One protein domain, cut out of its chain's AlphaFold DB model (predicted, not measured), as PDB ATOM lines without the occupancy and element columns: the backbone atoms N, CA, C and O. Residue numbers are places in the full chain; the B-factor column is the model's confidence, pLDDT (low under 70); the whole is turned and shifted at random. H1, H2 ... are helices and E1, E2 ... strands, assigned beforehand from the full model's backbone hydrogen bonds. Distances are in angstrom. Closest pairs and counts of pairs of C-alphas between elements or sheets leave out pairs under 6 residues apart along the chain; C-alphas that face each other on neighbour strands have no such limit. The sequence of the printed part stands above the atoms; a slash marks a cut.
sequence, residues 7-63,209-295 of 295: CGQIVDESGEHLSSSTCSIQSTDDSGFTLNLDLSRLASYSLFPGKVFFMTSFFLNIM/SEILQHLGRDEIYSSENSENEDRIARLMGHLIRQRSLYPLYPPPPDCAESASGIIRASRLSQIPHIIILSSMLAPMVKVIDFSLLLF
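Overview. This is residues 7 to 63 and 209 to 295 of the 295 residues of the protein "DNA polymerase alpha subunit B" of Syphacia muris (UniProt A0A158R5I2). Two sheets lie at opposite ends of a small body: a strongly twisted four-stranded sheet of E3, E2, E1 and E5 at one end, and a smaller sheet of E7, E9 and E8 at the other. Between them H2 packs on one face of the smaller sheet and H1 crosses it, the short strand pair E4 and E6 lies between these helices and the larger sheet, H3 sits off to one side after a long loop, and residues 57 to 62 stick out as a free tail. The printed part has 144 residues, with three named helices and nine named strands in the order E1 E2 E3 E4 E5 H1 E6 H2 H3 E7 E8 E9; the class is mixed, helices and strands, with under half of the residues in named elements. The larger sheet, E3 E2 E1 E5, is antiparallel, and the sheet E7 E9 E8 is mixed. The whole is compact, with a radius of gyration of the C-alphas of 15.4 A, and rounded, spanning 39 by 38 by 31 A.

Along the chain. Begin with the larger sheet and find C-alpha 7 at (-48.417, 13.669, 10.302); from there E1, residues 7 to 12, runs 16.4 A to C-alpha 12. Next come E2, residues 23 to 27 and 13.3 A long, E3, residues 34 to 36, and E5, residues 52 to 55 and 10.1 A long. E4, residues 45 to 47, pairs with E6, residues 220 to 222. H1 takes residues 211 to 218, 10.7 A. Look for C-alpha 231 at (-38.853, 36.503, 14.066), where H2, residues 231 to 241, begins its 15.3 A. H3 takes residues 259 to 266, 10.7 A. The other sheet holds E7, residues 274 to 277, E8, residues 285 to 288, and E9, residues 291 to 294, which ends at C-alpha 294, (-33.073, 34.280, 27.421).

Arrangement. In the larger sheet E1, E2 and E3 form a meander, each strand the antiparallel neighbour of the one before; E1 and E2 are a hairpin, and so are E2 and E3. Look at N 26 and O 9, 2.8 A apart, and at N 25 and O 35, 2.8 A apart. On the other side of E1 lies the edge strand E5, antiparallel at 119 degrees, with N 53 and O 8 at 3.1 A. The closest C-alphas of E1 and E4 are those of Ile 10 and Leu 47, 7.3 A apart. E4 and E6 are antiparallel at 176 degrees, with N 220 and O 47 at 2.8 A. E4 and H2 are near each other. H2 touches H1, their closest C-alphas being those of Leu 212 and Leu 235 at 6.4 A, and their lines are only just about perpendicular at 72 degrees. H2 is on the sheet E7 E9 E8, two layers with the helix on one face; it lies over E9 and E8 at a height over the sheet of 9.1 A, and runs slantwise to the strands, at 41 degrees to E8 on the local plane. The closest C-alphas of H2 and E8 are those of Gly 237 and Ile 288, 6.5 A apart. E7 and E9 are parallel, with N 275 and O 292 at 2.8 A, and E8 and E9 are a hairpin, with N 293 and O 286 at 2.8 A. H3 touches no helix. In H1 and H3 every O i to N i+4 pair is within hydrogen-bond range; in H2 it is 6 of 7.

Size, cuts and confidence. The two C-alphas farthest apart are those of Ser 31 and Pro 283, 43.8 A. Residues 64 to 208 are not printed, and C-alphas 63 and 209 stand 28.3 A apart across this cut. Of the links that are printed whole, the one from H2 to H3, residues 242 to 258, is long. The mean pLDDT of the printed part is 79.5; 24 residues are under 70, among them residues 54 to 63 and 255 to 257.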
ATOM      1  N   CYS A   7     -49.459  13.469   9.306       71.12
ATOM      2  CA  CYS A   7     -48.417  13.669  10.302       71.12
ATOM      3  C   CYS A   7     -47.089  13.349   9.628       71.12
ATOM      4  O   CYS A   7     -46.929  12.263   9.070       71.12
ATOM      5  N   GLY A   8     -46.152  14.284   9.664       74.06
ATOM      6  CA  GLY A   8     -44.883  14.091   8.987       74.06
ATOM      7  C   GLY A   8     -43.855  15.146   9.347       74.06
ATOM      8  O   GLY A   8     -44.125  16.092  10.093       74.06
ATOM      9  N   GLN A   9     -42.661  14.946   8.809       83.00
ATOM     10  CA  GLN A   9     -41.514  15.816   8.981       83.00
ATOM     11  C   GLN A   9     -41.265  16.609   7.696       83.00
ATOM     12  O   GLN A   9     -41.337  16.051   6.602       83.00
ATOM     13  N   ILE A  10     -40.975  17.904   7.820       82.69
ATOM     14  CA  ILE A  10     -40.537  18.719   6.683       82.69
ATOM     15  C   ILE A  10     -39.146  18.268   6.242       82.69
ATOM     16  O   ILE A  10     -38.225  18.207   7.060       82.69
ATOM     17  N   VAL A  11     -39.003  18.008   4.949       82.50
ATOM     18  CA  VAL A  11     -37.742  17.664   4.294       82.50
ATOM     19  C   VAL A  11     -37.528  18.567   3.082       82.50
ATOM     20  O   VAL A  11     -38.490  19.028   2.461       82.50
ATOM     21  N   ASP A  12     -36.264  18.828   2.762       80.50
ATOM     22  CA  ASP A  12     -35.860  19.465   1.509       80.50
ATOM     23  C   ASP A  12     -35.391  18.381   0.532       80.50
ATOM     24  O   ASP A  12     -34.412  17.683   0.803       80.50
ATOM     25  N   GLU A  13     -36.090  18.224  -0.594       70.12
ATOM     26  CA  GLU A  13     -35.735  17.230  -1.620       70.12
ATOM     27  C   GLU A  13     -34.458  17.590  -2.389       70.12
ATOM     28  O   GLU A  13     -33.817  16.707  -2.960       70.12
ATOM     29  N   SER A  14     -34.086  18.875  -2.417       69.06
ATOM     30  CA  SER A  14     -32.915  19.345  -3.165       69.06
ATOM     31  C   SER A  14     -31.593  19.107  -2.432       69.06
ATOM     32  O   SER A  14     -30.553  18.973  -3.074       69.06
ATOM     33  N   GLY A  15     -31.636  19.026  -1.096       63.09
ATOM     34  CA  GLY A  15     -30.459  18.872  -0.242       63.09
ATOM     35  C   GLY A  15     -29.574  20.121  -0.142       63.09
ATOM     36  O   GLY A  15     -28.500  20.033   0.451       63.09
ATOM     37  N   GLU A  16     -29.994  21.256  -0.708       69.19
ATOM     38  CA  GLU A  16     -29.256  22.522  -0.648       69.19
ATOM     39  C   GLU A  16     -29.871  23.478   0.375       69.19
ATOM     40  O   GLU A  16     -29.232  23.824   1.371       69.19
ATOM     41  N   HIS A  17     -31.099  23.931   0.118       75.25
ATOM     42  CA  HIS A  17     -31.802  24.879   0.967       75.25
ATOM     43  C   HIS A  17     -33.317  24.780   0.776       75.25
ATOM     44  O   HIS A  17     -33.826  24.754  -0.349       75.25
ATOM     45  N   LEU A  18     -34.055  24.801   1.888       80.88
ATOM     46  CA  LEU A  18     -35.510  24.724   1.858       80.88
ATOM     47  C   LEU A  18     -36.103  25.967   1.177       80.88
ATOM     48  O   LEU A  18     -35.862  27.101   1.582       80.88
ATOM     49  N   SER A  19     -36.945  25.749   0.170       81.62
ATOM     50  CA  SER A  19     -37.708  26.795  -0.514       81.62
ATOM     51  C   SER A  19     -39.191  26.439  -0.555       81.62
ATOM     52  O   SER A  19     -39.575  25.288  -0.354       81.62
ATOM     53  N   SER A  20     -40.055  27.405  -0.882       76.00
ATOM     54  CA  SER A  20     -41.491  27.135  -1.035       76.00
ATOM     55  C   SER A  20     -41.811  26.113  -2.133       76.00
ATOM     56  O   SER A  20     -42.874  25.506  -2.093       76.00
ATOM     57  N   SER A  21     -40.915  25.930  -3.108       77.69
ATOM     58  CA  SER A  21     -41.054  24.970  -4.212       77.69
ATOM     59  C   SER A  21     -40.427  23.602  -3.942       77.69
ATOM     60  O   SER A  21     -40.805  22.639  -4.599       77.69
ATOM     61  N   THR A  22     -39.473  23.515  -3.010       79.94
ATOM     62  CA  THR A  22     -38.746  22.274  -2.668       79.94
ATOM     63  C   THR A  22     -39.193  21.674  -1.333       79.94
ATOM     64  O   THR A  22     -38.612  20.703  -0.857       79.94
ATOM     65  N   CYS A  23     -40.222  22.260  -0.714       77.44
ATOM     66  CA  CYS A  23     -40.744  21.847   0.577       77.44
ATOM     67  C   CYS A  23     -41.641  20.612   0.449       77.44
ATOM     68  O   CYS A  23     -42.732  20.678  -0.127       77.44
ATOM     69  N   SER A  24     -41.233  19.523   1.093       81.50
ATOM     70  CA  SER A  24     -41.986  18.270   1.104       81.50
ATOM     71  C   SER A  24     -42.228  17.781   2.526       81.50
ATOM     72  O   SER A  24     -41.491  18.109   3.456       81.50
ATOM     73  N   ILE A  25     -43.295  17.007   2.708       75.62
ATOM     74  CA  ILE A  25     -43.577  16.297   3.954       75.62
ATOM     75  C   ILE A  25     -43.256  14.821   3.768       75.62
ATOM     76  O   ILE A  25     -43.804  14.169   2.883       75.62
ATOM     77  N   GLN A  26     -42.382  14.299   4.619       81.12
ATOM     78  CA  GLN A  26     -42.124  12.874   4.721       81.12
ATOM     79  C   GLN A  26     -42.974  12.289   5.849       81.12
ATOM     80  O   GLN A  26     -42.932  12.770   6.986       81.12
ATOM     81  N   SER A  27     -43.767  11.268   5.533       74.75
ATOM     82  CA  SER A  27     -44.565  10.553   6.524       74.75
ATOM     83  C   SER A  27     -43.664   9.883   7.561       74.75
ATOM     84  O   SER A  27     -42.629   9.309   7.227       74.75
ATOM     85  N   THR A  28     -44.072   9.944   8.828       67.75
ATOM     86  CA  THR A  28     -43.370   9.282   9.940       67.75
ATOM     87  C   THR A  28     -43.797   7.824  10.146       67.75
ATOM     88  O   THR A  28     -43.345   7.198  11.101       67.75
ATOM     89  N   ASP A  29     -44.710   7.301   9.323       70.88
ATOM     90  CA  ASP A  29     -45.114   5.892   9.342       70.88
ATOM     91  C   ASP A  29     -44.191   5.010   8.483       70.88
ATOM     92  O   ASP A  29     -43.356   5.500   7.722       70.88
ATOM     93  N   ASP A  30     -44.367   3.689   8.576       66.44
ATOM     94  CA  ASP A  30     -43.551   2.703   7.850       66.44
ATOM     95  C   ASP A  30     -43.636   2.845   6.316       66.44
ATOM     96  O   ASP A  30     -42.850   2.231   5.596       66.44
ATOM     97  N   SER A  31     -44.580   3.643   5.796       70.56
ATOM     98  CA  SER A  31     -44.695   3.897   4.360       70.56
ATOM     99  C   SER A  31     -43.573   4.793   3.836       70.56
ATOM    100  O   SER A  31     -43.232   4.703   2.656       70.56
ATOM    101  N   GLY A  32     -43.017   5.667   4.693       68.25
ATOM    102  CA  GLY A  32     -41.962   6.619   4.341       68.25
ATOM    103  C   GLY A  32     -42.303   7.540   3.164       68.25
ATOM    104  O   GLY A  32     -41.392   8.102   2.558       68.25
ATOM    105  N   PHE A  33     -43.587   7.661   2.804       79.88
ATOM    106  CA  PHE A  33     -44.019   8.398   1.622       79.88
ATOM    107  C   PHE A  33     -43.701   9.890   1.757       79.88
ATOM    108  O   PHE A  33     -43.975  10.499   2.793       79.88
ATOM    109  N   THR A  34     -43.175  10.474   0.683       78.50
ATOM    110  CA  THR A  34     -42.877  11.905   0.585       78.50
ATOM    111  C   THR A  34     -43.889  12.581  -0.332       78.50
ATOM    112  O   THR A  34     -44.165  12.099  -1.431       78.50
ATOM    113  N   LEU A  35     -44.452  13.702   0.122       76.69
ATOM    114  CA  LEU A  35     -45.417  14.505  -0.624       76.69
ATOM    115  C   LEU A  35     -44.939  15.952  -0.740       76.69
ATOM    116  O   LEU A  35     -44.710  16.608   0.276       76.69
ATOM    117  N   ASN A  36     -44.894  16.481  -1.959       78.88
ATOM    118  CA  ASN A  36     -44.554  17.887  -2.184       78.88
ATOM    119  C   ASN A  36     -45.718  18.775  -1.740       78.88
ATOM    120  O   ASN A  36     -46.879  18.528  -2.087       78.88
ATOM    121  N   LEU A  37     -45.411  19.802  -0.949       70.44
ATOM    122  CA  LEU A  37     -46.411  20.704  -0.393       70.44
ATOM    123  C   LEU A  37     -46.619  21.905  -1.318       70.44
ATOM    124  O   LEU A  37     -45.711  22.698  -1.544       70.44
ATOM    125  N   ASP A  38     -47.850  22.089  -1.793       70.12
ATOM    126  CA  ASP A  38     -48.263  23.343  -2.424       70.12
ATOM    127  C   ASP A  38     -48.630  24.369  -1.340       70.12
ATOM    128  O   ASP A  38     -49.739  24.367  -0.796       70.12
ATOM    129  N   LEU A  39     -47.681  25.251  -1.017       73.88
ATOM    130  CA  LEU A  39     -47.853  26.300  -0.007       73.88
ATOM    131  C   LEU A  39     -48.627  27.526  -0.528       73.88
ATOM    132  O   LEU A  39     -48.957  28.405   0.266       73.88
ATOM    133  N   SER A  40     -48.961  27.596  -1.827       72.50
ATOM    134  CA  SER A  40     -49.574  28.786  -2.454       72.50
ATOM    135  C   SER A  40     -50.937  29.171  -1.875       72.50
ATOM    136  O   SER A  40     -51.384  30.308  -2.019       72.50
ATOM    137  N   ARG A  41     -51.612  28.221  -1.221       68.12
ATOM    138  CA  ARG A  41     -52.955  28.390  -0.650       68.12
ATOM    139  C   ARG A  41     -52.955  28.648   0.856       68.12
ATOM    140  O   ARG A  41     -54.031  28.773   1.437       68.12
ATOM    141  N   LEU A  42     -51.787  28.675   1.500       64.75
ATOM    142  CA  LEU A  42     -51.670  28.940   2.930       64.75
ATOM    143  C   LEU A  42     -51.571  30.447   3.172       64.75
ATOM    144  O   LEU A  42     -50.697  31.106   2.623       64.75
ATOM    145  N   ALA A  43     -52.441  30.975   4.035       69.06
ATOM    146  CA  ALA A  43     -52.417  32.391   4.411       69.06
ATOM    147  C   ALA A  43     -51.148  32.771   5.198       69.06
ATOM    148  O   ALA A  43     -50.624  33.873   5.055       69.06
ATOM    149  N   SER A  44     -50.638  31.849   6.020       73.94
ATOM    150  CA  SER A  44     -49.390  32.028   6.759       73.94
ATOM    151  C   SER A  44     -48.735  30.687   7.062       73.94
ATOM    152  O   SER A  44     -49.428  29.727   7.411       73.94
ATOM    153  N   TYR A  45     -47.411  30.624   7.003       78.44
ATOM    154  CA  TYR A  45     -46.649  29.445   7.397       78.44
ATOM    155  C   TYR A  45     -45.259  29.821   7.896       78.44
ATOM    156  O   TYR A  45     -44.700  30.852   7.545       78.44
ATOM    157  N   SER A  46     -44.692  28.928   8.698       82.25
ATOM    158  CA  SER A  46     -43.298  28.966   9.116       82.25
ATOM    159  C   SER A  46     -42.807  27.528   9.209       82.25
ATOM    160  O   SER A  46     -43.343  26.740   9.997       82.25
ATOM    161  N   LEU A  47     -41.846  27.162   8.369       84.50
ATOM    162  CA  LEU A  47     -41.383  25.789   8.167       84.50
ATOM    163  C   LEU A  47     -39.854  25.772   8.107       84.50
ATOM    164  O   LEU A  47     -39.250  26.729   7.641       84.50
ATOM    165  N   PHE A  48     -39.243  24.693   8.583       86.31
ATOM    166  CA  PHE A  48     -37.802  24.453   8.503       86.31
ATOM    167  C   PHE A  48     -37.556  22.936   8.416       86.31
ATOM    168  O   PHE A  48     -38.417  22.169   8.875       86.31
ATOM    169  N   PRO A  49     -36.419  22.483   7.862       84.00
ATOM    170  CA  PRO A  49     -36.083  21.065   7.785       84.00
ATOM    171  C   PRO A  49     -36.082  20.397   9.159       84.00
ATOM    172  O   PRO A  49     -35.507  20.895  10.127       84.00
ATOM    173  N   GLY A  50     -36.759  19.263   9.270       80.19
ATOM    174  CA  GLY A  50     -36.858  18.528  10.520       80.19
ATOM    175  C   GLY A  50     -38.088  18.848  11.363       80.19
ATOM    176  O   GLY A  50     -38.406  18.083  12.275       80.19
ATOM    177  N   LYS A  51     -38.820  19.922  11.035       82.25
ATOM    178  CA  LYS A  51     -40.053  20.298  11.729       82.25
ATOM    179  C   LYS A  51     -41.111  19.206  11.587       82.25
ATOM    180  O   LYS A  51     -41.567  18.914  10.482       82.25
ATOM    181  N   VAL A  52     -41.554  18.665  12.714       78.56
ATOM    182  CA  VAL A  52     -42.702  17.764  12.805       78.56
ATOM    183  C   VAL A  52     -43.966  18.597  12.961       78.56
ATOM    184  O   VAL A  52     -44.058  19.457  13.843       78.56
ATOM    185  N   PHE A  53     -44.959  18.355  12.115       71.00
ATOM    186  CA  PHE A  53     -46.245  19.036  12.215       71.00
ATOM    187  C   PHE A  53     -47.394  18.130  11.777       71.00
ATOM    188  O   PHE A  53     -47.209  17.101  11.127       71.00
ATOM    189  N   PHE A  54     -48.597  18.527  12.181       65.00
ATOM    190  CA  PHE A  54     -49.840  17.842  11.866       65.00
ATOM    191  C   PHE A  54     -50.708  18.778  11.032       65.00
ATOM    192  O   PHE A  54     -51.002  19.892  11.470       65.00
ATOM    193  N   MET A  55     -51.099  18.348   9.832       59.47
ATOM    194  CA  MET A  55     -51.996  19.114   8.967       59.47
ATOM    195  C   MET A  55     -53.392  18.493   8.994       59.47
ATOM    196  O   MET A  55     -53.570  17.320   8.661       59.47
ATOM    197  N   THR A  56     -54.385  19.294   9.383       55.53
ATOM    198  CA  THR A  56     -55.811  18.939   9.355       55.53
ATOM    199  C   THR A  56     -56.606  20.065   8.700       55.53
ATOM    200  O   THR A  56     -56.119  21.188   8.569       55.53
ATOM    201  N   SER A  57     -57.864  19.800   8.350       46.09
ATOM    202  CA  SER A  57     -58.795  20.848   7.922       46.09
ATOM    203  C   SER A  57     -59.453  21.629   9.077       46.09
ATOM    204  O   SER A  57     -60.234  22.530   8.794       46.09
ATOM    205  N   PHE A  58     -59.193  21.305  10.354       37.72
ATOM    206  CA  PHE A  58     -59.792  21.967  11.529       37.72
ATOM    207  C   PHE A  58     -58.874  21.921  12.768       37.72
ATOM    208  O   PHE A  58     -58.506  20.846  13.245       37.72
ATOM    209  N   PHE A  59     -58.549  23.093  13.323       32.22
ATOM    210  CA  PHE A  59     -57.727  23.244  14.530       32.22
ATOM    211  C   PHE A  59     -58.558  23.133  15.819       32.22
ATOM    212  O   PHE A  59     -59.572  23.808  15.970       32.22
ATOM    213  N   LEU A  60     -58.070  22.358  16.792       24.75
ATOM    214  CA  LEU A  60     -58.464  22.444  18.202       24.75
ATOM    215  C   LEU A  60     -57.205  22.287  19.062       24.75
ATOM    216  O   LEU A  60     -56.575  21.233  19.049       24.75
ATOM    217  N   ASN A  61     -56.835  23.338  19.795       29.45
ATOM    218  CA  ASN A  61     -55.750  23.315  20.777       29.45
ATOM    219  C   ASN A  61     -56.350  23.417  22.184       29.45
ATOM    220  O   ASN A  61     -57.079  24.362  22.476       29.45
ATOM    221  N   ILE A  62     -56.012  22.472  23.062       26.33
ATOM    222  CA  ILE A  62     -56.245  22.568  24.508       26.33
ATOM    223  C   ILE A  62     -54.895  22.357  25.192       26.33
ATOM    224  O   ILE A  62     -54.211  21.370  24.925       26.33
ATOM    225  N   MET A  63     -54.521  23.282  26.076       26.41
ATOM    226  CA  MET A  63     -53.281  23.236  26.846       26.41
ATOM    227  C   MET A  63     -53.597  23.346  28.342       26.41
ATOM    228  O   MET A  63     -54.397  24.184  28.746       26.41
ATOM    229  N   SER A 209     -25.772  25.830  21.612       88.19
ATOM    230  CA  SER A 209     -25.862  25.285  20.250       88.19
ATOM    231  C   SER A 209     -26.097  26.313  19.135       88.19
ATOM    232  O   SER A 209     -26.206  25.907  17.978       88.19
ATOM    233  N   GLU A 210     -26.206  27.613  19.448       88.06
ATOM    234  CA  GLU A 210     -26.533  28.690  18.487       88.06
ATOM    235  C   GLU A 210     -27.788  28.397  17.629       88.06
ATOM    236  O   GLU A 210     -27.941  28.899  16.512       88.06
ATOM    237  N   ILE A 211     -28.717  27.582  18.144       91.75
ATOM    238  CA  ILE A 211     -29.854  27.036  17.387       91.75
ATOM    239  C   ILE A 211     -30.719  28.111  16.712       91.75
ATOM    240  O   ILE A 211     -31.239  27.878  15.622       91.75
ATOM    241  N   LEU A 212     -30.847  29.302  17.306       92.56
ATOM    242  CA  LEU A 212     -31.612  30.401  16.711       92.56
ATOM    243  C   LEU A 212     -31.005  30.880  15.387       92.56
ATOM    244  O   LEU A 212     -31.747  31.224  14.471       92.56
ATOM    245  N   GLN A 213     -29.675  30.872  15.255       90.44
ATOM    246  CA  GLN A 213     -29.022  31.214  13.993       90.44
ATOM    247  C   GLN A 213     -29.235  30.123  12.948       90.44
ATOM    248  O   GLN A 213     -29.526  30.443  11.798       90.44
ATOM    249  N   HIS A 214     -29.111  28.853  13.343       90.44
ATOM    250  CA  HIS A 214     -29.308  27.725  12.434       90.44
ATOM    251  C   HIS A 214     -30.747  27.698  11.906       90.44
ATOM    252  O   HIS A 214     -30.962  27.763  10.701       90.44
ATOM    253  N   LEU A 215     -31.743  27.748  12.799       92.50
ATOM    254  CA  LEU A 215     -33.146  27.847  12.392       92.50
ATOM    255  C   LEU A 215     -33.424  29.123  11.599       92.50
ATOM    256  O   LEU A 215     -34.201  29.097  10.658       92.50
ATOM    257  N   GLY A 216     -32.798  30.243  11.962       91.69
ATOM    258  CA  GLY A 216     -32.958  31.492  11.234       91.69
ATOM    259  C   GLY A 216     -32.487  31.394   9.784       91.69
ATOM    260  O   GLY A 216     -33.100  32.022   8.926       91.69
ATOM    261  N   ARG A 217     -31.429  30.627   9.506       89.75
ATOM    262  CA  ARG A 217     -30.951  30.402   8.138       89.75
ATOM    263  C   ARG A 217     -31.932  29.541   7.354       89.75
ATOM    264  O   ARG A 217     -32.269  29.949   6.257       89.75
ATOM    265  N   ASP A 218     -32.413  28.440   7.933       89.75
ATOM    266  CA  ASP A 218     -33.192  27.407   7.227       89.75
ATOM    267  C   ASP A 218     -34.728  27.531   7.338       89.75
ATOM    268  O   ASP A 218     -35.465  26.716   6.779       89.75
ATOM    269  N   GLU A 219     -35.245  28.532   8.059       92.94
ATOM    270  CA  GLU A 219     -36.683  28.814   8.132       92.94
ATOM    271  C   GLU A 219     -37.184  29.525   6.866       92.94
ATOM    272  O   GLU A 219     -36.757  30.637   6.550       92.94
ATOM    273  N   ILE A 220     -38.216  28.960   6.233       89.31
ATOM    274  CA  ILE A 220     -39.098  29.689   5.316       89.31
ATOM    275  C   ILE A 220     -40.326  30.193   6.073       89.31
ATOM    276  O   ILE A 220     -40.994  29.443   6.788       89.31
ATOM    277  N   TYR A 221     -40.650  31.472   5.903       87.56
ATOM    278  CA  TYR A 221     -41.784  32.110   6.563       87.56
ATOM    279  C   TYR A 221     -42.543  33.029   5.605       87.56
ATOM    280  O   TYR A 221     -41.935  33.777   4.843       87.56
ATOM    281  N   SER A 222     -43.871  32.982   5.678       84.06
ATOM    282  CA  SER A 222     -44.774  33.874   4.951       84.06
ATOM    283  C   SER A 222     -45.997  34.201   5.807       84.06
ATOM    284  O   SER A 222     -46.519  33.329   6.503       84.06
ATOM    285  N   SER A 223     -46.442  35.456   5.761       83.81
ATOM    286  CA  SER A 223     -47.645  35.971   6.427       83.81
ATOM    287  C   SER A 223     -48.015  37.326   5.822       83.81
ATOM    288  O   SER A 223     -47.124  38.092   5.435       83.81
ATOM    289  N   GLU A 224     -49.306  37.660   5.802       77.31
ATOM    290  CA  GLU A 224     -49.807  38.973   5.359       77.31
ATOM    291  C   GLU A 224     -49.231  40.133   6.194       77.31
ATOM    292  O   GLU A 224     -49.020  41.222   5.669       77.31
ATOM    293  N   ASN A 225     -48.895  39.882   7.465       76.75
ATOM    294  CA  ASN A 225     -48.284  40.851   8.387       76.75
ATOM    295  C   ASN A 225     -46.800  40.551   8.658       76.75
ATOM    296  O   ASN A 225     -46.305  40.785   9.762       76.75
ATOM    297  N   SER A 226     -46.088  40.002   7.671       71.06
ATOM    298  CA  SER A 226     -44.700  39.542   7.817       71.06
ATOM    299  C   SER A 226     -43.740  40.566   8.436       71.06
ATOM    300  O   SER A 226     -42.896  40.167   9.236       71.06
ATOM    301  N   GLU A 227     -43.907  41.857   8.146       69.25
ATOM    302  CA  GLU A 227     -43.071  42.947   8.678       69.25
ATOM    303  C   GLU A 227     -43.272  43.221  10.179       69.25
ATOM    304  O   GLU A 227     -42.376  43.750  10.832       69.25
ATOM    305  N   ASN A 228     -44.422  42.837  10.742       68.62
ATOM    306  CA  ASN A 228     -44.780  43.100  12.140       68.62
ATOM    307  C   ASN A 228     -44.586  41.882  13.058       68.62
ATOM    308  O   ASN A 228     -44.828  41.978  14.262       68.62
ATOM    309  N   GLU A 229     -44.180  40.730  12.514       80.69
ATOM    310  CA  GLU A 229     -43.973  39.524  13.311       80.69
ATOM    311  C   GLU A 229     -42.550  39.412  13.858       80.69
ATOM    312  O   GLU A 229     -41.550  39.484  13.141       80.69
ATOM    313  N   ASP A 230     -42.471  39.135  15.155       88.38
ATOM    314  CA  ASP A 230     -41.213  38.934  15.851       88.38
ATOM    315  C   ASP A 230     -40.574  37.594  15.466       88.38
ATOM    316  O   ASP A 230     -40.931  36.523  15.974       88.38
ATOM    317  N   ARG A 231     -39.596  37.666  14.560       90.12
ATOM    318  CA  ARG A 231     -38.853  36.503  14.066       90.12
ATOM    319  C   ARG A 231     -38.261  35.671  15.202       90.12
ATOM    320  O   ARG A 231     -38.366  34.451  15.166       90.12
ATOM    321  N   ILE A 232     -37.664  36.296  16.214       90.44
ATOM    322  CA  ILE A 232     -37.033  35.556  17.311       90.44
ATOM    323  C   ILE A 232     -38.084  34.819  18.133       90.44
ATOM    324  O   ILE A 232     -37.901  33.640  18.437       90.44
ATOM    325  N   ALA A 233     -39.200  35.478  18.455       89.88
ATOM    326  CA  ALA A 233     -40.288  34.835  19.180       89.88
ATOM    327  C   ALA A 233     -40.839  33.625  18.409       89.88
ATOM    328  O   ALA A 233     -41.134  32.579  18.991       89.88
ATOM    329  N   ARG A 234     -40.920  33.734  17.080       91.56
ATOM    330  CA  ARG A 234     -41.321  32.622  16.218       91.56
ATOM    331  C   ARG A 234     -40.323  31.462  16.255       91.56
ATOM    332  O   ARG A 234     -40.749  30.333  16.498       91.56
ATOM    333  N   LEU A 235     -39.025  31.734  16.084       93.62
ATOM    334  CA  LEU A 235     -37.963  30.720  16.123       93.62
ATOM    335  C   LEU A 235     -37.908  29.995  17.474       93.62
ATOM    336  O   LEU A 235     -37.873  28.768  17.530       93.62
ATOM    337  N   MET A 236     -37.986  30.745  18.570       91.38
ATOM    338  CA  MET A 236     -38.074  30.197  19.923       91.38
ATOM    339  C   MET A 236     -39.320  29.339  20.144       91.38
ATOM    340  O   MET A 236     -39.248  28.275  20.760       91.38
ATOM    341  N   GLY A 237     -40.464  29.776  19.610       91.38
ATOM    342  CA  GLY A 237     -41.701  29.007  19.654       91.38
ATOM    343  C   GLY A 237     -41.569  27.640  18.977       91.38
ATOM    344  O   GLY A 237     -42.228  26.688  19.398       91.38
ATOM    345  N   HIS A 238     -40.691  27.495  17.975       92.50
ATOM    346  CA  HIS A 238     -40.405  26.181  17.393       92.50
ATOM    347  C   HIS A 238     -39.742  25.239  18.390       92.50
ATOM    348  O   HIS A 238     -40.148  24.085  18.443       92.50
ATOM    349  N   LEU A 239     -38.800  25.702  19.217       93.50
ATOM    350  CA  LEU A 239     -38.129  24.843  20.207       93.50
ATOM    351  C   LEU A 239     -39.139  24.209  21.177       93.50
ATOM    352  O   LEU A 239     -39.128  23.000  21.417       93.50
ATOM    353  N   ILE A 240     -40.073  25.025  21.676       90.50
ATOM    354  CA  ILE A 240     -41.125  24.594  22.604       90.50
ATOM    355  C   ILE A 240     -42.083  23.616  21.917       90.50
ATOM    356  O   ILE A 240     -42.335  22.523  22.430       90.50
ATOM    357  N   ARG A 241     -42.598  23.978  20.733       89.25
ATOM    358  CA  ARG A 241     -43.588  23.166  20.000       89.25
ATOM    359  C   ARG A 241     -43.012  21.845  19.512       89.25
ATOM    360  O   ARG A 241     -43.714  20.841  19.519       89.25
ATOM    361  N   GLN A 242     -41.742  21.842  19.119       90.56
ATOM    362  CA  GLN A 242     -41.022  20.636  18.719       90.56
ATOM    363  C   GLN A 242     -40.501  19.831  19.909       90.56
ATOM    364  O   GLN A 242     -39.982  18.734  19.716       90.56
ATOM    365  N   ARG A 243     -40.635  20.347  21.140       92.62
ATOM    366  CA  ARG A 243     -40.128  19.713  22.361       92.62
ATOM    367  C   ARG A 243     -38.655  19.309  22.231       92.62
ATOM    368  O   ARG A 243     -38.255  18.228  22.667       92.62
ATOM    369  N   SER A 244     -37.858  20.181  21.622       94.19
ATOM    370  CA  SER A 244     -36.431  19.967  21.409       94.19
ATOM    371  C   SER A 244     -35.684  21.295  21.448       94.19
ATOM    372  O   SER A 244     -36.106  22.261  20.818       94.19
ATOM    373  N   LEU A 245     -34.545  21.326  22.139       94.75
ATOM    374  CA  LEU A 245     -33.595  22.444  22.087       94.75
ATOM    375  C   LEU A 245     -32.837  22.509  20.756       94.75
ATOM    376  O   LEU A 245     -32.207  23.518  20.468       94.75
ATOM    377  N   TYR A 246     -32.924  21.457  19.938       93.56
ATOM    378  CA  TYR A 246     -32.313  21.388  18.618       93.56
ATOM    379  C   TYR A 246     -33.231  20.624  17.648       93.56
ATOM    380  O   TYR A 246     -33.066  19.418  17.452       93.56
ATOM    381  N   PRO A 247     -34.281  21.266  17.102       93.56
ATOM    382  CA  PRO A 247     -35.243  20.596  16.226       93.56
ATOM    383  C   PRO A 247     -34.840  20.578  14.744       93.56
ATOM    384  O   PRO A 247     -35.495  19.894  13.963       93.56
ATOM    385  N   LEU A 248     -33.814  21.337  14.344       91.88
ATOM    386  CA  LEU A 248     -33.338  21.378  12.960       91.88
ATOM    387  C   LEU A 248     -32.743  20.020  12.567       91.88
ATOM    388  O   LEU A 248     -31.858  19.510  13.262       91.88
ATOM    389  N   TYR A 249     -33.227  19.443  11.467       88.25
ATOM    390  CA  TYR A 249     -32.741  18.163  10.958       88.25
ATOM    391  C   TYR A 249     -32.700  18.129   9.416       88.25
ATOM    392  O   TYR A 249     -33.702  18.476   8.791       88.25
ATOM    393  N   PRO A 250     -31.605  17.632   8.805       86.19
ATOM    394  CA  PRO A 250     -30.353  17.232   9.453       86.19
ATOM    395  C   PRO A 250     -29.654  18.430  10.124       86.19
ATOM    396  O   PRO A 250     -29.847  19.568   9.699       86.19
ATOM    397  N   PRO A 251     -28.884  18.207  11.206       83.25
ATOM    398  CA  PRO A 251     -28.077  19.274  11.781       83.25
ATOM    399  C   PRO A 251     -27.025  19.746  10.756       83.25
ATOM    400  O   PRO A 251     -26.590  18.945   9.923       83.25
ATOM    401  N   PRO A 252     -26.571  21.008  10.830       80.75
ATOM    402  CA  PRO A 252     -25.482  21.522  10.015       80.75
ATOM    403  C   PRO A 252     -24.217  20.645  10.111       80.75
ATOM    404  O   PRO A 252     -23.961  20.057  11.171       80.75
ATOM    405  N   PRO A 253     -23.389  20.575   9.050       73.75
ATOM    406  CA  PRO A 253     -22.205  19.710   9.016       73.75
ATOM    407  C   PRO A 253     -21.193  19.970  10.142       73.75
ATOM    408  O   PRO A 253     -20.466  19.069  10.542       73.75
ATOM    409  N   ASP A 254     -21.157  21.192  10.676       70.44
ATOM    410  CA  ASP A 254     -20.282  21.627  11.770       70.44
ATOM    411  C   ASP A 254     -20.848  21.325  13.177       70.44
ATOM    412  O   ASP A 254     -20.289  21.778  14.181       70.44
ATOM    413  N   CYS A 255     -21.982  20.616  13.278       66.94
ATOM    414  CA  CYS A 255     -22.669  20.348  14.547       66.94
ATOM    415  C   CYS A 255     -22.652  18.888  15.031       66.94
ATOM    416  O   CYS A 255     -22.913  18.694  16.217       66.94
ATOM    417  N   ALA A 256     -22.380  17.864  14.211       62.31
ATOM    418  CA  ALA A 256     -22.750  16.493  14.597       62.31
ATOM    419  C   ALA A 256     -21.678  15.411  14.385       62.31
ATOM    420  O   ALA A 256     -21.181  15.211  13.283       62.31
ATOM    421  N   GLU A 257     -21.451  14.623  15.444       62.06
ATOM    422  CA  GLU A 257     -20.873  13.272  15.372       62.06
ATOM    423  C   GLU A 257     -21.959  12.254  14.955       62.06
ATOM    424  O   GLU A 257     -21.733  11.410  14.092       62.06
ATOM    425  N   SER A 258     -23.180  12.367  15.522       75.56
ATOM    426  CA  SER A 258     -24.370  11.593  15.116       75.56
ATOM    427  C   SER A 258     -25.700  12.304  15.431       75.56
ATOM    428  O   SER A 258     -25.905  12.829  16.528       75.56
ATOM    429  N   ALA A 259     -26.656  12.289  14.493       79.12
ATOM    430  CA  ALA A 259     -27.954  12.955  14.663       79.12
ATOM    431  C   ALA A 259     -28.814  12.362  15.801       79.12
ATOM    432  O   ALA A 259     -29.553  13.081  16.473       79.12
ATOM    433  N   SER A 260     -28.692  11.058  16.064       83.88
ATOM    434  CA  SER A 260     -29.423  10.377  17.141       83.88
ATOM    435  C   SER A 260     -29.016  10.874  18.534       83.88
ATOM    436  O   SER A 260     -29.873  11.006  19.413       83.88
ATOM    437  N   GLY A 261     -27.733  11.197  18.728       85.38
ATOM    438  CA  GLY A 261     -27.217  11.782  19.965       85.38
ATOM    439  C   GLY A 261     -27.841  13.145  20.260       85.38
ATOM    440  O   GLY A 261     -28.354  13.357  21.361       85.38
ATOM    441  N   ILE A 262     -27.882  14.029  19.257       87.31
ATOM    442  CA  ILE A 262     -28.462  15.379  19.373       87.31
ATOM    443  C   ILE A 262     -29.953  15.309  19.702       87.31
ATOM    444  O   ILE A 262     -30.400  15.979  20.635       87.31
ATOM    445  N   ILE A 263     -30.713  14.465  18.994       87.56
ATOM    446  CA  ILE A 263     -32.155  14.285  19.231       87.56
ATOM    447  C   ILE A 263     -32.412  13.843  20.674       87.56
ATOM    448  O   ILE A 263     -33.304  14.368  21.343       87.56
ATOM    449  N   ARG A 264     -31.630  12.880  21.181       89.94
ATOM    450  CA  ARG A 264     -31.802  12.368  22.544       89.94
ATOM    451  C   ARG A 264     -31.424  13.403  23.601       89.94
ATOM    452  O   ARG A 264     -32.162  13.543  24.573       89.94
ATOM    453  N   ALA A 265     -30.297  14.090  23.427       91.38
ATOM    454  CA  ALA A 265     -29.796  15.065  24.394       91.38
ATOM    455  C   ALA A 265     -30.646  16.343  24.440       91.38
ATOM    456  O   ALA A 265     -30.835  16.914  25.509       91.38
ATOM    457  N   SER A 266     -31.211  16.755  23.303       93.06
ATOM    458  CA  SER A 266     -31.978  18.003  23.185       93.06
ATOM    459  C   SER A 266     -33.461  17.853  23.527       93.06
ATOM    460  O   SER A 266     -34.187  18.845  23.533       93.06
ATOM    461  N   ARG A 267     -33.939  16.632  23.797       93.75
ATOM    462  CA  ARG A 267     -35.360  16.344  24.021       93.75
ATOM    463  C   ARG A 267     -35.895  17.016  25.288       93.75
ATOM    464  O   ARG A 267     -35.390  16.804  26.388       93.75
ATOM    465  N   LEU A 268     -37.029  17.696  25.147       92.44
ATOM    466  CA  LEU A 268     -37.796  18.288  26.239       92.44
ATOM    467  C   LEU A 268     -38.983  17.380  26.589       92.44
ATOM    468  O   LEU A 268     -39.972  17.299  25.862       92.44
ATOM    469  N   SER A 269     -38.901  16.656  27.708       87.38
ATOM    470  CA  SER A 269     -40.020  15.826  28.192       87.38
ATOM    471  C   SER A 269     -41.191  16.665  28.716       87.38
ATOM    472  O   SER A 269     -42.344  16.242  28.645       87.38
ATOM    473  N   GLN A 270     -40.885  17.860  29.218       86.06
ATOM    474  CA  GLN A 270     -41.806  18.892  29.675       86.06
ATOM    475  C   GLN A 270     -41.305  20.241  29.157       86.06
ATOM    476  O   GLN A 270     -40.120  20.370  28.849       86.06
ATOM    477  N   ILE A 271     -42.194  21.232  29.053       86.81
ATOM    478  CA  ILE A 271     -41.793  22.599  28.704       86.81
ATOM    479  C   ILE A 271     -41.031  23.170  29.910       86.81
ATOM    480  O   ILE A 271     -41.618  23.242  30.993       86.81
ATOM    481  N   PRO A 272     -39.741  23.529  29.764       90.81
ATOM    482  CA  PRO A 272     -38.990  24.181  30.828       90.81
ATOM    483  C   PRO A 272     -39.649  25.506  31.210       90.81
ATOM    484  O   PRO A 272     -40.298  26.146  30.390       90.81
ATOM    485  N   HIS A 273     -39.454  25.942  32.450       86.44
ATOM    486  CA  HIS A 273     -39.950  27.250  32.879       86.44
ATOM    487  C   HIS A 273     -39.058  28.364  32.328       86.44
ATOM    488  O   HIS A 273     -39.539  29.459  32.040       86.44
ATOM    489  N   ILE A 274     -37.755  28.083  32.219       89.38
ATOM    490  CA  ILE A 274     -36.749  29.007  31.707       89.38
ATOM    491  C   ILE A 274     -35.869  28.280  30.686       89.38
ATOM    492  O   ILE A 274     -35.396  27.175  30.948       89.38
ATOM    493  N   ILE A 275     -35.637  28.887  29.527       94.94
ATOM    494  CA  ILE A 275     -34.686  28.407  28.518       94.94
ATOM    495  C   ILE A 275     -33.607  29.475  28.352       94.94
ATOM    496  O   ILE A 275     -33.930  30.633  28.110       94.94
ATOM    497  N   ILE A 276     -32.342  29.089  28.486       94.25
ATOM    498  CA  ILE A 276     -31.179  29.951  28.278       94.25
ATOM    499  C   ILE A 276     -30.383  29.381  27.108       94.25
ATOM    500  O   ILE A 276     -29.929  28.234  27.159       94.25
ATOM    501  N   LEU A 277     -30.241  30.165  26.048       94.50
ATOM    502  CA  LEU A 277     -29.479  29.800  24.859       94.50
ATOM    503  C   LEU A 277     -28.274  30.727  24.735       94.50
ATOM    504  O   LEU A 277     -28.382  31.906  25.041       94.50
ATOM    505  N   SER A 278     -27.144  30.233  24.247       90.06
ATOM    506  CA  SER A 278     -26.119  31.135  23.726       90.06
ATOM    507  C   SER A 278     -26.582  31.736  22.399       90.06
ATOM    508  O   SER A 278     -27.215  31.055  21.577       90.06
ATOM    509  N   SER A 279     -26.246  33.005  22.168       84.38
ATOM    510  CA  SER A 279     -26.322  33.589  20.838       84.38
ATOM    511  C   SER A 279     -25.302  34.697  20.605       84.38
ATOM    512  O   SER A 279     -24.956  35.445  21.512       84.38
ATOM    513  N   MET A 280     -24.899  34.873  19.346       81.12
ATOM    514  CA  MET A 280     -24.203  36.084  18.879       81.12
ATOM    515  C   MET A 280     -25.154  37.253  18.563       81.12
ATOM    516  O   MET A 280     -24.712  38.322  18.140       81.12
ATOM    517  N   LEU A 281     -26.465  37.038  18.677       83.12
ATOM    518  CA  LEU A 281     -27.479  38.070  18.489       83.12
ATOM    519  C   LEU A 281     -27.524  39.025  19.695       83.12
ATOM    520  O   LEU A 281     -26.954  38.754  20.746       83.12
ATOM    521  N   ALA A 282     -28.210  40.161  19.542       82.62
ATOM    522  CA  ALA A 282     -28.407  41.085  20.656       82.62
ATOM    523  C   ALA A 282     -29.180  40.390  21.799       82.62
ATOM    524  O   ALA A 282     -30.222  39.790  21.506       82.62
ATOM    525  N   PRO A 283     -28.720  40.500  23.063       82.81
ATOM    526  CA  PRO A 283     -29.351  39.813  24.180       82.81
ATOM    527  C   PRO A 283     -30.819  40.184  24.328       82.81
ATOM    528  O   PRO A 283     -31.182  41.365  24.249       82.81
ATOM    529  N   MET A 284     -31.678  39.194  24.564       83.88
ATOM    530  CA  MET A 284     -33.111  39.442  24.670       83.88
ATOM    531  C   MET A 284     -33.817  38.479  25.617       83.88
ATOM    532  O   MET A 284     -33.492  37.300  25.724       83.88
ATOM    533  N   VAL A 285     -34.855  39.001  26.274       85.94
ATOM    534  CA  VAL A 285     -35.728  38.245  27.170       85.94
ATOM    535  C   VAL A 285     -37.146  38.245  26.610       85.94
ATOM    536  O   VAL A 285     -37.706  39.304  26.315       85.94
ATOM    537  N   LYS A 286     -37.742  37.059  26.463       87.00
ATOM    538  CA  LYS A 286     -39.118  36.890  25.973       87.00
ATOM    539  C   LYS A 286     -39.885  35.855  26.773       87.00
ATOM    540  O   LYS A 286     -39.321  34.866  27.215       87.00
ATOM    541  N   VAL A 287     -41.194  36.058  26.903       86.00
ATOM    542  CA  VAL A 287     -42.111  35.038  27.424       86.00
ATOM    543  C   VAL A 287     -42.870  34.436  26.250       86.00
ATOM    544  O   VAL A 287     -43.539  35.162  25.514       86.00
ATOM    545  N   ILE A 288     -42.744  33.125  26.054       85.81
ATOM    546  CA  ILE A 288     -43.347  32.393  24.934       85.81
ATOM    547  C   ILE A 288     -43.925  31.096  25.474       85.81
ATOM    548  O   ILE A 288     -43.218  30.331  26.124       85.81
ATOM    549  N   ASP A 289     -45.212  30.862  25.219       80.00
ATOM    550  CA  ASP A 289     -45.923  29.644  25.621       80.00
ATOM    551  C   ASP A 289     -45.664  29.267  27.103       80.00
ATOM    552  O   ASP A 289     -45.460  28.105  27.443       80.00
ATOM    553  N   PHE A 290     -45.688  30.281  27.987       77.38
ATOM    554  CA  PHE A 290     -45.462  30.200  29.443       77.38
ATOM    555  C   PHE A 290     -44.031  29.853  29.898       77.38
ATOM    556  O   PHE A 290     -43.800  29.715  31.099       77.38
ATOM    557  N   SER A 291     -43.068  29.784  28.978       84.81
ATOM    558  CA  SER A 291     -41.636  29.739  29.288       84.81
ATOM    559  C   SER A 291     -41.031  31.139  29.182       84.81
ATOM    560  O   SER A 291     -41.350  31.889  28.259       84.81
ATOM    561  N   LEU A 292     -40.117  31.483  30.087       82.19
ATOM    562  CA  LEU A 292     -39.196  32.605  29.913       82.19
ATOM    563  C   LEU A 292     -38.014  32.125  29.068       82.19
ATOM    564  O   LEU A 292     -37.472  31.053  29.321       82.19
ATOM    565  N   LEU A 293     -37.606  32.886  28.065       87.62
ATOM    566  CA  LEU A 293     -36.462  32.563  27.229       87.62
ATOM    567  C   LEU A 293     -35.482  33.723  27.234       87.62
ATOM    568  O   LEU A 293     -35.886  34.877  27.077       87.62
ATOM    569  N   LEU A 294     -34.212  33.380  27.411       85.06
ATOM    570  CA  LEU A 294     -33.073  34.280  27.421       85.06
ATOM    571  C   LEU A 294     -32.055  33.775  26.403       85.06
ATOM    572  O   LEU A 294     -31.831  32.566  26.303       85.06
ATOM    573  N   PHE A 295     -31.452  34.693  25.666       78.88
ATOM    574  CA  PHE A 295     -30.276  34.443  24.844       78.88
ATOM    575  C   PHE A 295     -29.503  35.734  24.614       78.88
ATOM    576  O   PHE A 295     -30.093  36.805  24.900       78.88
TER     577      PHE A 295